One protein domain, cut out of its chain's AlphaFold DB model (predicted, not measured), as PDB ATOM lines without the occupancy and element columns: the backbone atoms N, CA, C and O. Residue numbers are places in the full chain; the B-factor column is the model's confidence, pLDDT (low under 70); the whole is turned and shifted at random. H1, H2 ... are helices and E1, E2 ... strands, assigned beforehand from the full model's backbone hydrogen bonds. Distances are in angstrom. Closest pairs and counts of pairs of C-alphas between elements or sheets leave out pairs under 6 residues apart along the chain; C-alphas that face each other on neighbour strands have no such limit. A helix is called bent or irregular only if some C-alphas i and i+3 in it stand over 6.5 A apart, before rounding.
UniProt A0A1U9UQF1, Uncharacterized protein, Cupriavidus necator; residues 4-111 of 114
ATOM      1  N   SER A   4      18.950  14.128  61.153       79.19
ATOM      2  CA  SER A   4      18.159  15.268  61.629       79.19
ATOM      3  C   SER A   4      17.032  14.876  62.591       79.19
ATOM      4  O   SER A   4      16.777  15.607  63.539       79.19
ATOM      5  N   GLU A   5      16.388  13.722  62.384       84.31
ATOM      6  CA  GLU A   5      15.321  13.213  63.264       84.31
ATOM      7  C   GLU A   5      15.903  12.767  64.612       84.31
ATOM      8  O   GLU A   5      15.383  13.135  65.658       84.31
ATOM      9  N   ARG A   6      17.055  12.078  64.598       81.38
ATOM     10  CA  ARG A   6      17.768  11.686  65.830       81.38
ATOM     11  C   ARG A   6      18.263  12.886  66.633       81.38
ATOM     12  O   ARG A   6      18.245  12.844  67.856       81.38
ATOM     13  N   LEU A   7      18.745  13.935  65.966       82.62
ATOM     14  CA  LEU A   7      19.180  15.152  66.654       82.62
ATOM     15  C   LEU A   7      17.999  15.856  67.322       82.62
ATOM     16  O   LEU A   7      18.130  16.272  68.468       82.62
ATOM     17  N   LEU A   8      16.853  15.940  66.640       87.38
ATOM     18  CA  LEU A   8      15.643  16.536  67.201       87.38
ATOM     19  C   LEU A   8      15.166  15.775  68.448       87.38
ATOM     20  O   LEU A   8      14.951  16.394  69.482       87.38
ATOM     21  N   GLU A   9      15.126  14.440  68.397       87.31
ATOM     22  CA  GLU A   9      14.776  13.601  69.555       87.31
ATOM     23  C   GLU A   9      15.727  13.797  70.747       87.31
ATOM     24  O   GLU A   9      15.286  13.833  71.896       87.31
ATOM     25  N   ILE A  10      17.032  13.955  70.496       86.00
ATOM     26  CA  ILE A  10      18.020  14.233  71.550       86.00
ATOM     27  C   ILE A  10      17.766  15.606  72.187       86.00
ATOM     28  O   ILE A  10      17.850  15.738  73.410       86.00
ATOM     29  N   PHE A  11      17.455  16.625  71.381       81.31
ATOM     30  CA  PHE A  11      17.137  17.959  71.892       81.31
ATOM     31  C   PHE A  11      15.840  17.966  72.704       81.31
ATOM     32  O   PHE A  11      15.830  18.527  73.799       81.31
ATOM     33  N   ASP A  12      14.790  17.297  72.229       88.38
ATOM     34  CA  ASP A  12      13.518  17.193  72.947       88.38
ATOM     35  C   ASP A  12      13.674  16.428  74.266       88.38
ATOM     36  O   ASP A  12      13.173  16.869  75.302       88.38
ATOM     37  N   ALA A  13      14.439  15.331  74.270       83.94
ATOM     38  CA  ALA A  13      14.746  14.585  75.488       83.94
ATOM     39  C   ALA A  13      15.522  15.438  76.504       83.94
ATOM     40  O   ALA A  13      15.225  15.403  77.701       83.94
ATOM     41  N   LYS A  14      16.485  16.245  76.039       79.88
ATOM     42  CA  LYS A  14      17.248  17.157  76.897       79.88
ATOM     43  C   LYS A  14      16.370  18.277  77.460       79.88
ATOM     44  O   LYS A  14      16.406  18.524  78.661       79.88
ATOM     45  N   ALA A  15      15.536  18.900  76.630       76.94
ATOM     46  CA  ALA A  15      14.615  19.947  77.064       76.94
ATOM     47  C   ALA A  15      13.566  19.418  78.059       76.94
ATOM     48  O   ALA A  15      13.230  20.090  79.034       76.94
ATOM     49  N   ALA A  16      13.063  18.198  77.849       82.00
ATOM     50  CA  ALA A  16      12.160  17.537  78.788       82.00
ATOM     51  C   ALA A  16      12.848  17.244  80.131       82.00
ATOM     52  O   ALA A  16      12.251  17.475  81.183       82.00
ATOM     53  N   ALA A  17      14.107  16.793  80.105       77.19
ATOM     54  CA  ALA A  17      14.899  16.573  81.311       77.19
ATOM     55  C   ALA A  17      15.135  17.879  82.090       77.19
ATOM     56  O   ALA A  17      14.902  17.914  83.296       77.19
ATOM     57  N   GLU A  18      15.504  18.966  81.405       73.75
ATOM     58  CA  GLU A  18      15.693  20.289  82.018       73.75
ATOM     59  C   GLU A  18      14.395  20.814  82.653       73.75
ATOM     60  O   GLU A  18      14.400  21.273  83.796       73.75
ATOM     61  N   ARG A  19      13.248  20.676  81.971       73.94
ATOM     62  CA  ARG A  19      11.938  21.060  82.528       73.94
ATOM     63  C   ARG A  19      11.561  20.245  83.761       73.94
ATOM     64  O   ARG A  19      11.074  20.807  84.739       73.94
ATOM     65  N   ALA A  20      11.787  18.933  83.730       76.19
ATOM     66  CA  ALA A  20      11.528  18.067  84.876       76.19
ATOM     67  C   ALA A  20      12.427  18.425  86.069       76.19
ATOM     68  O   ALA A  20      11.995  18.339  87.216       76.19
ATOM     69  N   GLN A  21      13.663  18.847  85.803       70.75
ATOM     70  CA  GLN A  21      14.613  19.264  86.823       70.75
ATOM     71  C   GLN A  21      14.210  20.597  87.470       70.75
ATOM     72  O   GLN A  21      14.147  20.673  88.694       70.75
ATOM     73  N   ILE A  22      13.817  21.597  86.674       71.19
ATOM     74  CA  ILE A  22      13.258  22.867  87.174       71.19
ATOM     75  C   ILE A  22      12.007  22.612  88.025       71.19
ATOM     76  O   ILE A  22      11.890  23.133  89.130       71.19
ATOM     77  N   SER A  23      11.096  21.753  87.551       75.75
ATOM     78  CA  SER A  23       9.873  21.416  88.289       75.75
ATOM     79  C   SER A  23      10.149  20.741  89.634       75.75
ATOM     80  O   SER A  23       9.345  20.897  90.547       75.75
ATOM     81  N   LYS A  24      11.246  19.987  89.764       75.00
ATOM     82  CA  LYS A  24      11.645  19.358  91.032       75.00
ATOM     83  C   LYS A  24      12.267  20.348  92.010       75.00
ATOM     84  O   LYS A  24      12.127  20.156  93.208       75.00
ATOM     85  N   GLN A  25      12.926  21.390  91.510       79.94
ATOM     86  CA  GLN A  25      13.550  22.407  92.356       79.94
ATOM     87  C   GLN A  25      12.579  23.500  92.809       79.94
ATOM     88  O   GLN A  25      12.900  24.213  93.747       79.94
ATOM     89  N   ALA A  26      11.400  23.631  92.195       82.62
ATOM     90  CA  ALA A  26      10.413  24.633  92.603       82.62
ATOM     91  C   ALA A  26      10.057  24.522  94.098       82.62
ATOM     92  O   ALA A  26      10.148  25.509  94.818       82.62
ATOM     93  N   SER A  27       9.779  23.309  94.590       85.00
ATOM     94  CA  SER A  27       9.493  23.087  96.015       85.00
ATOM     95  C   SER A  27      10.693  23.362  96.922       85.00
ATOM     96  O   SER A  27      10.512  23.811  98.048       85.00
ATOM     97  N   ASP A  28      11.909  23.095  96.441       88.06
ATOM     98  CA  ASP A  28      13.142  23.374  97.184       88.06
ATOM     99  C   ASP A  28      13.395  24.885  97.294       88.06
ATOM    100  O   ASP A  28      13.844  25.359  98.334       88.06
ATOM    101  N   ILE A  29      13.085  25.647  96.238       86.31
ATOM    102  CA  ILE A  29      13.171  27.112  96.223       86.31
ATOM    103  C   ILE A  29      12.121  27.716  97.152       86.31
ATOM    104  O   ILE A  29      12.459  28.612  97.917       86.31
ATOM    105  N   ASP A  30      10.885  27.215  97.127       87.69
ATOM    106  CA  ASP A  30       9.827  27.678  98.030       87.69
ATOM    107  C   ASP A  30      10.208  27.404  99.494       87.69
ATOM    108  O   ASP A  30      10.155  28.302 100.333       87.69
ATOM    109  N   ALA A  31      10.681  26.187  99.797       87.94
ATOM    110  CA  ALA A  31      11.156  25.828 101.132       87.94
ATOM    111  C   ALA A  31      12.345  26.693 101.576       87.94
ATOM    112  O   ALA A  31      12.391  27.140 102.722       87.94
ATOM    113  N   LEU A  32      13.295  26.959 100.672       88.56
ATOM    114  CA  LEU A  32      14.394  27.878 100.938       88.56
ATOM    115  C   LEU A  32      13.869  29.291 101.206       88.56
ATOM    116  O   LEU A  32      14.286  29.903 102.179       88.56
ATOM    117  N   GLY A  33      12.939  29.797 100.394       86.38
ATOM    118  CA  GLY A  33      12.333  31.116 100.558       86.38
ATOM    119  C   GLY A  33      11.667  31.294 101.922       86.38
ATOM    120  O   GLY A  33      11.901  32.301 102.585       86.38
ATOM    121  N   GLU A  34      10.921  30.291 102.387       87.31
ATOM    122  CA  GLU A  34      10.324  30.284 103.729       87.31
ATOM    123  C   GLU A  34      11.390  30.359 104.829       87.31
ATOM    124  O   GLU A  34      11.276  31.170 105.748       87.31
ATOM    125  N   ILE A  35      12.471  29.581 104.717       86.81
ATOM    126  CA  ILE A  35      13.568  29.623 105.692       86.81
ATOM    127  C   ILE A  35      14.248  30.997 105.667       86.81
ATOM    128  O   ILE A  35      14.388  31.640 106.709       86.81
ATOM    129  N   LEU A  36      14.613  31.491 104.481       83.62
ATOM    130  CA  LEU A  36      15.306  32.769 104.306       83.62
ATOM    131  C   LEU A  36      14.435  33.982 104.654       83.62
ATOM    132  O   LEU A  36      14.972  35.026 105.012       83.62
ATOM    133  N   SER A  37      13.105  33.859 104.630       82.06
ATOM    134  CA  SER A  37      12.198  34.917 105.099       82.06
ATOM    135  C   SER A  37      12.483  35.320 106.553       82.06
ATOM    136  O   SER A  37      12.321  36.480 106.935       82.06
ATOM    137  N   THR A  38      12.989  34.378 107.356       79.75
ATOM    138  CA  THR A  38      13.375  34.627 108.747       79.75
ATOM    139  C   THR A  38      14.735  35.322 108.880       79.75
ATOM    140  O   THR A  38      14.978  35.992 109.886       79.75
ATOM    141  N   ALA A  39      15.583  35.263 107.847       77.94
ATOM    142  CA  ALA A  39      16.897  35.909 107.814       77.94
ATOM    143  C   ALA A  39      16.793  37.441 107.849       77.94
ATOM    144  O   ALA A  39      17.607  38.103 108.493       77.94
ATOM    145  N   HIS A  40      15.741  38.010 107.244       70.00
ATOM    146  CA  HIS A  40      15.480  39.452 107.293       70.00
ATOM    147  C   HIS A  40      15.306  39.954 108.735       70.00
ATOM    148  O   HIS A  40      15.857  40.987 109.111       70.00
ATOM    149  N   TYR A  41      14.607  39.189 109.581       71.00
ATOM    150  CA  TYR A  41      14.442  39.526 110.999       71.00
ATOM    151  C   TYR A  41      15.739  39.382 111.805       71.00
ATOM    152  O   TYR A  41      15.886  40.019 112.847       71.00
ATOM    153  N   ALA A  42      16.690  38.587 111.312       72.31
ATOM    154  CA  ALA A  42      18.026  38.448 111.879       72.31
ATOM    155  C   ALA A  42      19.027  39.492 111.342       72.31
ATOM    156  O   ALA A  42      20.197  39.446 111.705       72.31
ATOM    157  N   SER A  43      18.577  40.457 110.523       77.25
ATOM    158  CA  SER A  43      19.424  41.465 109.856       77.25
ATOM    159  C   SER A  43      20.520  40.874 108.961       77.25
ATOM    160  O   SER A  43      21.549  41.510 108.750       77.25
ATOM    161  N   VAL A  44      20.306  39.668 108.430       79.75
ATOM    162  CA  VAL A  44      21.269  39.009 107.544       79.75
ATOM    163  C   VAL A  44      21.038  39.475 106.115       79.75
ATOM    164  O   VAL A  44      19.928  39.367 105.586       79.75
ATOM    165  N   ASP A  45      22.097  39.983 105.491       79.75
ATOM    166  CA  ASP A  45      22.066  40.490 104.123       79.75
ATOM    167  C   ASP A  45      22.123  39.343 103.110       79.75
ATOM    168  O   ASP A  45      23.180  38.985 102.593       79.75
ATOM    169  N   LEU A  46      20.982  38.710 102.859       78.44
ATOM    170  CA  LEU A  46      20.813  37.784 101.743       78.44
ATOM    171  C   LEU A  46      20.188  38.533 100.573       78.44
ATOM    172  O   LEU A  46      19.217  39.261 100.766       78.44
ATOM    173  N   SER A  47      20.701  38.302  99.364       75.44
ATOM    174  CA  SER A  47      20.152  38.850  98.122       75.44
ATOM    175  C   SER A  47      19.167  37.847  97.507       75.44
ATOM    176  O   SER A  47      19.582  37.010  96.699       75.44
ATOM    177  N   PRO A  48      17.858  37.878  97.841       68.56
ATOM    178  CA  PRO A  48      16.888  36.938  97.279       68.56
ATOM    179  C   PRO A  48      16.787  37.034  95.751       68.56
ATOM    180  O   PRO A  48      16.540  36.029  95.090       68.56
ATOM    181  N   GLU A  49      17.045  38.216  95.182       69.50
ATOM    182  CA  GLU A  49      17.057  38.446  93.729       69.50
ATOM    183  C   GLU A  49      18.214  37.738  93.009       69.50
ATOM    184  O   GLU A  49      18.175  37.549  91.793       69.50
ATOM    185  N   GLU A  50      19.227  37.301  93.755       76.94
ATOM    186  CA  GLU A  50      20.395  36.604  93.228       76.94
ATOM    187  C   GLU A  50      20.347  35.096  93.507       76.94
ATOM    188  O   GLU A  50      21.293  34.383  93.182       76.94
ATOM    189  N   ILE A  51      19.254  34.555  94.058       83.00
ATOM    190  CA  ILE A  51      19.131  33.108  94.267       83.00
ATOM    191  C   ILE A  51      18.964  32.406  92.916       83.00
ATOM    192  O   ILE A  51      17.973  32.592  92.209       83.00
ATOM    193  N   VAL A  52      19.927  31.552  92.558       83.06
ATOM    194  CA  VAL A  52      19.941  30.856  91.264       83.06
ATOM    195  C   VAL A  52      19.873  29.346  91.441       83.06
ATOM    196  O   VAL A  52      20.803  28.711  91.938       83.06
ATOM    197  N   ALA A  53      18.807  28.740  90.924       82.12
ATOM    198  CA  ALA A  53      18.704  27.293  90.793       82.12
ATOM    199  C   ALA A  53      19.541  26.786  89.605       82.12
ATOM    200  O   ALA A  53      19.443  27.287  88.482       82.12
ATOM    201  N   ARG A  54      20.395  25.787  89.848       80.56
ATOM    202  CA  ARG A  54      21.320  25.206  88.856       80.56
ATOM    203  C   ARG A  54      21.026  23.743  88.529       80.56
ATOM    204  O   ARG A  54      21.884  23.043  88.008       80.56
ATOM    205  N   GLY A  55      19.806  23.281  88.779       73.38
ATOM    206  CA  GLY A  55      19.363  21.924  88.479       73.38
ATOM    207  C   GLY A  55      19.789  20.887  89.519       73.38
ATOM    208  O   GLY A  55      19.005  20.002  89.856       73.38
ATOM    209  N   ASP A  56      21.026  20.949  90.002       82.50
ATOM    210  CA  ASP A  56      21.593  20.032  91.001       82.50
ATOM    211  C   ASP A  56      21.855  20.701  92.358       82.50
ATOM    212  O   ASP A  56      22.136  20.021  93.341       82.50
ATOM    213  N   ARG A  57      21.754  22.029  92.407       88.00
ATOM    214  CA  ARG A  57      21.969  22.869  93.588       88.00
ATOM    215  C   ARG A  57      21.213  24.186  93.469       88.00
ATOM    216  O   ARG A  57      20.808  24.569  92.365       88.00
ATOM    217  N   ILE A  58      21.083  24.891  94.582       89.62
ATOM    218  CA  ILE A  58      20.626  26.282  94.633       89.62
ATOM    219  C   ILE A  58      21.795  27.136  95.100       89.62
ATOM    220  O   ILE A  58      22.446  26.800  96.079       89.62
ATOM    221  N   GLN A  59      22.100  28.217  94.395       89.69
ATOM    222  CA  GLN A  59      23.159  29.141  94.775       89.69
ATOM    223  C   GLN A  59      22.552  30.390  95.404       89.69
ATOM    224  O   GLN A  59      21.627  30.964  94.835       89.69
ATOM    225  N   VAL A  60      23.083  30.793  96.554       88.62
ATOM    226  CA  VAL A  60      22.671  31.986  97.298       88.62
ATOM    227  C   VAL A  60      23.838  32.965  97.338       88.62
ATOM    228  O   VAL A  60      24.997  32.559  97.466       88.62
ATOM    229  N   TYR A  61      23.519  34.249  97.219       85.06
ATOM    230  CA  TYR A  61      24.479  35.343  97.278       85.06
ATOM    231  C   TYR A  61      24.125  36.278  98.430       85.06
ATOM    232  O   TYR A  61      22.966  36.405  98.833       85.06
ATOM    233  N   SER A  62      25.160  36.893  98.977       85.12
ATOM    234  CA  SER A  62      25.091  37.755 100.144       85.12
ATOM    235  C   SER A  62      26.192  38.801 100.036       85.12
ATOM    236  O   SER A  62      27.298  38.475  99.596       85.12
ATOM    237  N   GLY A  63      25.902  40.038 100.448       83.12
ATOM    238  CA  GLY A  63      26.926  41.068 100.622       83.12
ATOM    239  C   GLY A  63      27.849  40.801 101.818       83.12
ATOM    240  O   GLY A  63      28.963  41.321 101.852       83.12
ATOM    241  N   ALA A  64      27.413  39.956 102.759       87.06
ATOM    242  CA  ALA A  64      28.151  39.513 103.941       87.06
ATOM    243  C   ALA A  64      28.126  37.968 104.039       87.06
ATOM    244  O   ALA A  64      27.452  37.401 104.908       87.06
ATOM    245  N   PRO A  65      28.823  37.259 103.131       86.50
ATOM    246  CA  PRO A  65      28.662  35.818 102.957       86.50
ATOM    247  C   PRO A  65      29.062  34.990 104.182       86.50
ATOM    248  O   PRO A  65      28.515  33.911 104.399       86.50
ATOM    249  N   GLU A  66      29.974  35.484 105.016       86.88
ATOM    250  CA  GLU A  66      30.377  34.835 106.263       86.88
ATOM    251  C   GLU A  66      29.267  34.875 107.322       86.88
ATOM    252  O   GLU A  66      29.007  33.874 107.991       86.88
ATOM    253  N   GLU A  67      28.594  36.021 107.463       87.69
ATOM    254  CA  GLU A  67      27.463  36.186 108.384       87.69
ATOM    255  C   GLU A  67      26.264  35.365 107.911       87.69
ATOM    256  O   GLU A  67      25.610  34.691 108.707       87.69
ATOM    257  N   ALA A  68      26.030  35.345 106.598       88.44
ATOM    258  CA  ALA A  68      25.027  34.497 105.977       88.44
ATOM    259  C   ALA A  68      25.315  33.005 106.189       88.44
ATOM    260  O   ALA A  68      24.408  32.266 106.569       88.44
ATOM    261  N   LEU A  69      26.560  32.551 106.010       90.19
ATOM    262  CA  LEU A  69      26.942  31.162 106.277       90.19
ATOM    263  C   LEU A  69      26.705  30.796 107.747       90.19
ATOM    264  O   LEU A  69      26.101  29.759 108.021       90.19
ATOM    265  N   ALA A  70      27.147  31.641 108.683       89.81
ATOM    266  CA  ALA A  70      26.940  31.414 110.112       89.81
ATOM    267  C   ALA A  70      25.445  31.311 110.451       89.81
ATOM    268  O   ALA A  70      25.020  30.353 111.095       89.81
ATOM    269  N   TRP A  71      24.636  32.236 109.932       90.88
ATOM    270  CA  TRP A  71      23.192  32.207 110.124       90.88
ATOM    271  C   TRP A  71      22.544  30.958 109.519       90.88
ATOM    272  O   TRP A  71      21.684  30.354 110.150       90.88
ATOM    273  N   MET A  72      22.958  30.530 108.321       90.62
ATOM    274  CA  MET A  72      22.420  29.314 107.702       90.62
ATOM    275  C   MET A  72      22.722  28.079 108.559       90.62
ATOM    276  O   MET A  72      21.849  27.231 108.737       90.62
ATOM    277  N   LEU A  73      23.922  27.979 109.136       91.50
ATOM    278  CA  LEU A  73      24.255  26.888 110.057       91.50
ATOM    279  C   LEU A  73      23.358  26.906 111.306       91.50
ATOM    280  O   LEU A  73      22.819  25.865 111.685       91.50
ATOM    281  N   ASP A  74      23.116  28.083 111.888       90.38
ATOM    282  CA  ASP A  74      22.204  28.249 113.030       90.38
ATOM    283  C   ASP A  74      20.735  27.963 112.666       90.38
ATOM    284  O   ASP A  74      19.976  27.430 113.479       90.38
ATOM    285  N   ALA A  75      20.338  28.242 111.423       87.81
ATOM    286  CA  ALA A  75      19.014  27.952 110.875       87.81
ATOM    287  C   ALA A  75      18.791  26.457 110.565       87.81
ATOM    288  O   ALA A  75      17.749  26.085 110.025       87.81
ATOM    289  N   GLY A  76      19.744  25.585 110.911       90.31
ATOM    290  CA  GLY A  76      19.617  24.134 110.781       90.31
ATOM    291  C   GLY A  76      20.181  23.561 109.483       90.31
ATOM    292  O   GLY A  76      19.970  22.378 109.195       90.31
ATOM    293  N   PHE A  77      20.908  24.357 108.694       93.88
ATOM    294  CA  PHE A  77      21.712  23.810 107.610       93.88
ATOM    295  C   PHE A  77      22.956  23.117 108.169       93.88
ATOM    296  O   PHE A  77      23.555  23.528 109.157       93.88
ATOM    297  N   SER A  78      23.379  22.064 107.484       94.12
ATOM    298  CA  SER A  78      24.606  21.335 107.785       94.12
ATOM    299  C   SER A  78      25.610  21.498 106.651       94.12
ATOM    300  O   SER A  78      25.261  21.348 105.479       94.12
ATOM    301  N   LEU A  79      26.867  21.783 106.993       94.12
ATOM    302  CA  LEU A  79      27.955  21.823 106.023       94.12
ATOM    303  C   LEU A  79      28.312  20.401 105.582       94.12
ATOM    304  O   LEU A  79      28.808  19.598 106.370       94.12
ATOM    305  N   GLN A  80      28.064  20.090 104.312       92.69
ATOM    306  CA  GLN A  80      28.357  18.777 103.739       92.69
ATOM    307  C   GLN A  80      29.754  18.734 103.120       92.69
ATOM    308  O   GLN A  80      30.481  17.748 103.250       92.69
ATOM    309  N   ARG A  81      30.112  19.788 102.385       90.56
ATOM    310  CA  ARG A  81      31.370  19.866 101.652       90.56
ATOM    311  C   ARG A  81      31.771  21.316 101.465       90.56
ATOM    312  O   ARG A  81      30.941  22.153 101.147       90.56
ATOM    313  N   THR A  82      33.072  21.550 101.505       90.69
ATOM    314  CA  THR A  82      33.669  22.813 101.090       90.69
ATOM    315  C   THR A  82      34.574  22.576  99.882       90.69
ATOM    316  O   THR A  82      35.306  21.585  99.820       90.69
ATOM    317  N   SER A  83      34.509  23.455  98.882       88.06
ATOM    318  CA  SER A  83      35.373  23.409  97.700       88.06
ATOM    319  C   SER A  83      36.002  24.771  97.457       88.06
ATOM    320  O   SER A  83      35.323  25.724  97.084       88.06
ATOM    321  N   ARG A  84      37.321  24.857  97.622       86.19
ATOM    322  CA  ARG A  84      38.065  26.097  97.395       86.19
ATOM    323  C   ARG A  84      38.293  26.331  95.903       86.19
ATOM    324  O   ARG A  84      38.620  25.405  95.162       86.19
ATOM    325  N   SER A  85      38.119  27.574  95.480       83.50
ATOM    326  CA  SER A  85      38.516  28.114  94.180       83.50
ATOM    327  C   SER A  85      39.586  29.191  94.394       83.50
ATOM    328  O   SER A  85      39.994  29.439  95.524       83.50
ATOM    329  N   TYR A  86      40.057  29.837  93.328       78.06
ATOM    330  CA  TYR A  86      41.118  30.851  93.406       78.06
ATOM    331  C   TYR A  86      40.766  32.027  94.329       78.06
ATOM    332  O   TYR A  86      41.604  32.444  95.122       78.06
ATOM    333  N   ASN A  87      39.524  32.516  94.255       81.81
ATOM    334  CA  ASN A  87      39.089  33.710  94.990       81.81
ATOM    335  C   ASN A  87      38.043  33.413  96.071       81.81
ATOM    336  O   ASN A  87      37.930  34.170  97.023       81.81
ATOM    337  N   TYR A  88      37.316  32.301  95.943       84.06
ATOM    338  CA  TYR A  88      36.162  32.002  96.786       84.06
ATOM    339  C   TYR A  88      36.149  30.550  97.228       84.06
ATOM    340  O   TYR A  88      36.574  29.643  96.501       84.06
ATOM    341  N   THR A  89      35.555  30.327  98.384       88.38
ATOM    342  CA  THR A  89      35.217  29.028  98.924       88.38
ATOM    343  C   THR A  89      33.740  28.745  98.655       88.38
ATOM    344  O   THR A  89      32.880  29.585  98.876       88.38
ATOM    345  N   HIS A  90      33.450  27.577  98.083       91.00
ATOM    346  CA  HIS A  90      32.084  27.112  97.855       91.00
ATOM    347  C   HIS A  90      31.684  26.221  99.022       91.00
ATOM    348  O   HIS A  90      32.197  25.100  99.128       91.00
ATOM    349  N   ASP A  91      30.760  26.692  99.844       92.44
ATOM    350  CA  ASP A  91      30.229  25.944 100.975       92.44
ATOM    351  C   ASP A  91      28.900  25.308 100.581       92.44
ATOM    352  O   ASP A  91      27.927  25.991 100.271       92.44
ATOM    353  N   TYR A  92      28.888  23.975 100.530       94.06
ATOM    354  CA  TYR A  92      27.729  23.166 100.171       94.06
ATOM    355  C   TYR A  92      26.991  22.774 101.445       94.06
ATOM    356  O   TYR A  92      27.490  21.989 102.259       94.06
ATOM    357  N   LEU A  93      25.791  23.314 101.584       94.75
ATOM    358  CA  LEU A  93      24.922  23.193 102.736       94.75
ATOM    359  C   LEU A  93      23.732  22.288 102.413       94.75
ATOM    360  O   LEU A  93      23.131  22.390 101.345       94.75
ATOM    361  N   MET A  94      23.366  21.420 103.351       94.69
ATOM    362  CA  MET A  94      22.173  20.577 103.271       94.69
ATOM    363  C   MET A  94      21.206  20.947 104.387       94.69
ATOM    364  O   MET A  94      21.615  21.058 105.542       94.69
ATOM    365  N   HIS A  95      19.922  21.059 104.055       93.00
ATOM    366  CA  HIS A  95      18.848  21.268 105.021       93.00
ATOM    367  C   HIS A  95      17.849  20.102 104.942       93.00
ATOM    368  O   HIS A  95      17.528  19.677 103.834       93.00
ATOM    369  N   PRO A  96      17.309  19.587 106.062       89.56
ATOM    370  CA  PRO A  96      16.379  18.450 106.043       89.56
ATOM    371  C   PRO A  96      15.111  18.675 105.207       89.56
ATOM    372  O   PRO A  96      14.515  17.722 104.715       89.56
ATOM    373  N   GLY A  97      14.694  19.935 105.068       87.94
ATOM    374  CA  GLY A  97      13.536  20.344 104.269       87.94
ATOM    375  C   GLY A  97      13.838  20.678 102.805       87.94
ATOM    376  O   GLY A  97      12.917  21.080 102.106       87.94
ATOM    377  N   ILE A  98      15.091  20.557 102.348       89.56
ATOM    378  CA  ILE A  98      15.505  20.891 100.977       89.56
ATOM    379  C   ILE A  98      16.177  19.662 100.357       89.56
ATOM    380  O   ILE A  98      17.130  19.111 100.908       89.56
ATOM    381  N   GLY A  99      15.678  19.214  99.203       87.62
ATOM    382  CA  GLY A  99      16.148  17.997  98.539       87.62
ATOM    383  C   GLY A  99      17.499  18.132  97.831       87.62
ATOM    384  O   GLY A  99      18.131  17.120  97.517       87.62
ATOM    385  N   CYS A 100      17.954  19.360  97.581       87.94
ATOM    386  CA  CYS A 100      19.218  19.657  96.918       87.94
ATOM    387  C   CYS A 100      20.143  20.538  97.779       87.94
ATOM    388  O   CYS A 100      19.680  21.254  98.668       87.94
ATOM    389  N   PRO A 101      21.463  20.492  97.531       92.19
ATOM    390  CA  PRO A 101      22.412  21.336  98.237       92.19
ATOM    391  C   PRO A 101      22.199  22.817  97.922       92.19
ATOM    392  O   PRO A 101      22.009  23.211  96.767       92.19
ATOM    393  N   VAL A 102      22.321  23.639  98.957       92.12
ATOM    394  CA  VAL A 102      22.392  25.094  98.858       92.12
ATOM    395  C   VAL A 102      23.855  25.511  98.942       92.12
ATOM    396  O   VAL A 102      24.587  25.034  99.802       92.12
ATOM    397  N   VAL A 103      24.312  26.357  98.030       93.06
ATOM    398  CA  VAL A 103      25.707  26.785  97.939       93.06
ATOM    399  C   VAL A 103      25.804  28.270  98.214       93.06
ATOM    400  O   VAL A 103      25.175  29.063  97.514       93.06
ATOM    401  N   ILE A 104      26.642  28.628  99.178       91.19
ATOM    402  CA  ILE A 104      27.068  30.005  99.419       91.19
ATOM    403  C   ILE A 104      28.553  30.145  99.079       91.19
ATOM    404  O   ILE A 104      29.332  29.197  99.221       91.19
ATOM    405  N   LEU A 105      28.925  31.305  98.542       89.38
ATOM    406  CA  LEU A 105      30.311  31.636  98.228       89.38
ATOM    407  C   LEU A 105      30.869  32.541  99.321       89.38
ATOM    408  O   LEU A 105      30.372  33.648  99.482       89.38
ATOM    409  N   THR A 106      31.897  32.084 100.027       86.94
ATOM    410  CA  THR A 106      32.633  32.855 101.043       86.94
ATOM    411  C   THR A 106      34.022  33.230 100.534       86.94
ATOM    412  O   THR A 106      34.552  32.589  99.618       86.94
ATOM    413  N   ASP A 107      34.645  34.260 101.103       82.44
ATOM    414  CA  ASP A 107      36.021  34.596 100.741       82.44
ATOM    415  C   ASP A 107      37.008  33.566 101.308       82.44
ATOM    416  O   ASP A 107      36.890  33.081 102.437       82.44
ATOM    417  N   ASN A 108      38.061  33.252 100.544       70.31
ATOM    418  CA  ASN A 108      39.081  32.281 100.965       70.31
ATOM    419  C   ASN A 108      39.776  32.642 102.293       70.31
ATOM    420  O   ASN A 108      40.267  31.747 102.979       70.31
ATOM    421  N   ALA A 109      39.799  33.926 102.667       60.22
ATOM    422  CA  ALA A 109      40.380  34.409 103.920       60.22
ATOM    423  C   ALA A 109      39.610  33.945 105.172       60.22
ATOM    424  O   ALA A 109      40.180  33.899 106.263       60.22
ATOM    425  N   PHE A 110      38.330  33.581 105.040       51.91
ATOM    426  CA  PHE A 110      37.532  33.103 106.168       51.91
ATOM    427  C   PHE A 110      37.850  31.647 106.534       51.91
ATOM    428  O   PHE A 110      37.892  31.295 107.711       51.91
ATOM    429  N   ALA A 111      38.189  30.817 105.543       51.94
ATOM    430  CA  ALA A 111      38.508  29.399 105.728       51.94
ATOM    431  C   ALA A 111      39.866  29.130 106.425       51.94
ATOM    432  O   ALA A 111      40.270  27.969 106.551       51.94
TER     433      ALA A 111
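What this domain is: This is residues 4 to 111 of the 114 residues of an uncharacterized protein of Cupriavidus necator (UniProt A0A1U9UQF1). A strongly twisted sheet of four strands has the short helix H2 over one face, and the long bent helix H1 makes the length: its arm H1b grazes the sheet, and residues 4 to 16 of H1a stick out. The printed part has 108 residues, with two named helices and four named strands in the order H1 E1 H2 E2 E3 E4, mixed in class. The mixed sheet runs E1 E4 E3 E2. The whole is loose, with a radius of gyration of the C-alphas of 16.2 A, spanning 53 by 32 by 23 A.

How they stand to each other: E2, residues 78 to 84, E3, residues 88 to 94, and E4, residues 102 to 107, form a meander, each the antiparallel neighbour of the one before. Within hydrogen-bond range are N 83 and O 90, 2.8 A, in the hairpin E2 and E3, and N 91 and O 104, 2.9 A, in the hairpin E3 and E4. E1, residues 58 to 60, is parallel to E4, with N 103 and O 58 2.7 A apart. H2, residues 65 to 74, makes two layers with the sheet, a helix on one face, at a height over the sheet of 8.2 A. E1, H2 and E2 form a split strand-helix-strand unit, two strands that run the same way in one sheet but are not neighbours, with a helix between them along the chain and E4 and E3 between them in the sheet; its crossover is right-handed. H1, residues 4 to 41, was assigned as one helix by its hydrogen bonds but is bent: C-alphas 24 and 27 are 6.6 A apart. Its arms, H1a, residues 4 to 24, and H1b, residues 27 to 41, stand at a steep tilt of 40 degrees. H1b only grazes the sheet with residues 28 to 32. H1b and H2 are close but not clearly touching; their closest C-alphas, Ala 39 and Trp 71, are 7.7 A apart. Every O i to N i+4 pair is within range in H1a and H2, and 7 of 11 in H1b.

Where its parts are: H1a begins at C-alpha 4 (18.159, 15.268, 61.629) and is 30.4 A long; H1b is 22.8 A. E3 measures 19.2 A, and E4 ends at C-alpha 107 (36.021, 34.596, 100.741).

The domain as a whole: The C-alphas of Ser 4 and Ala 42, the two farthest apart, are 55.3 A apart. The printed part has no cut; the link from H1 to E1 is long, with 16 residues. Residues 48 to 49 and 109 to 111 have pLDDT under 70.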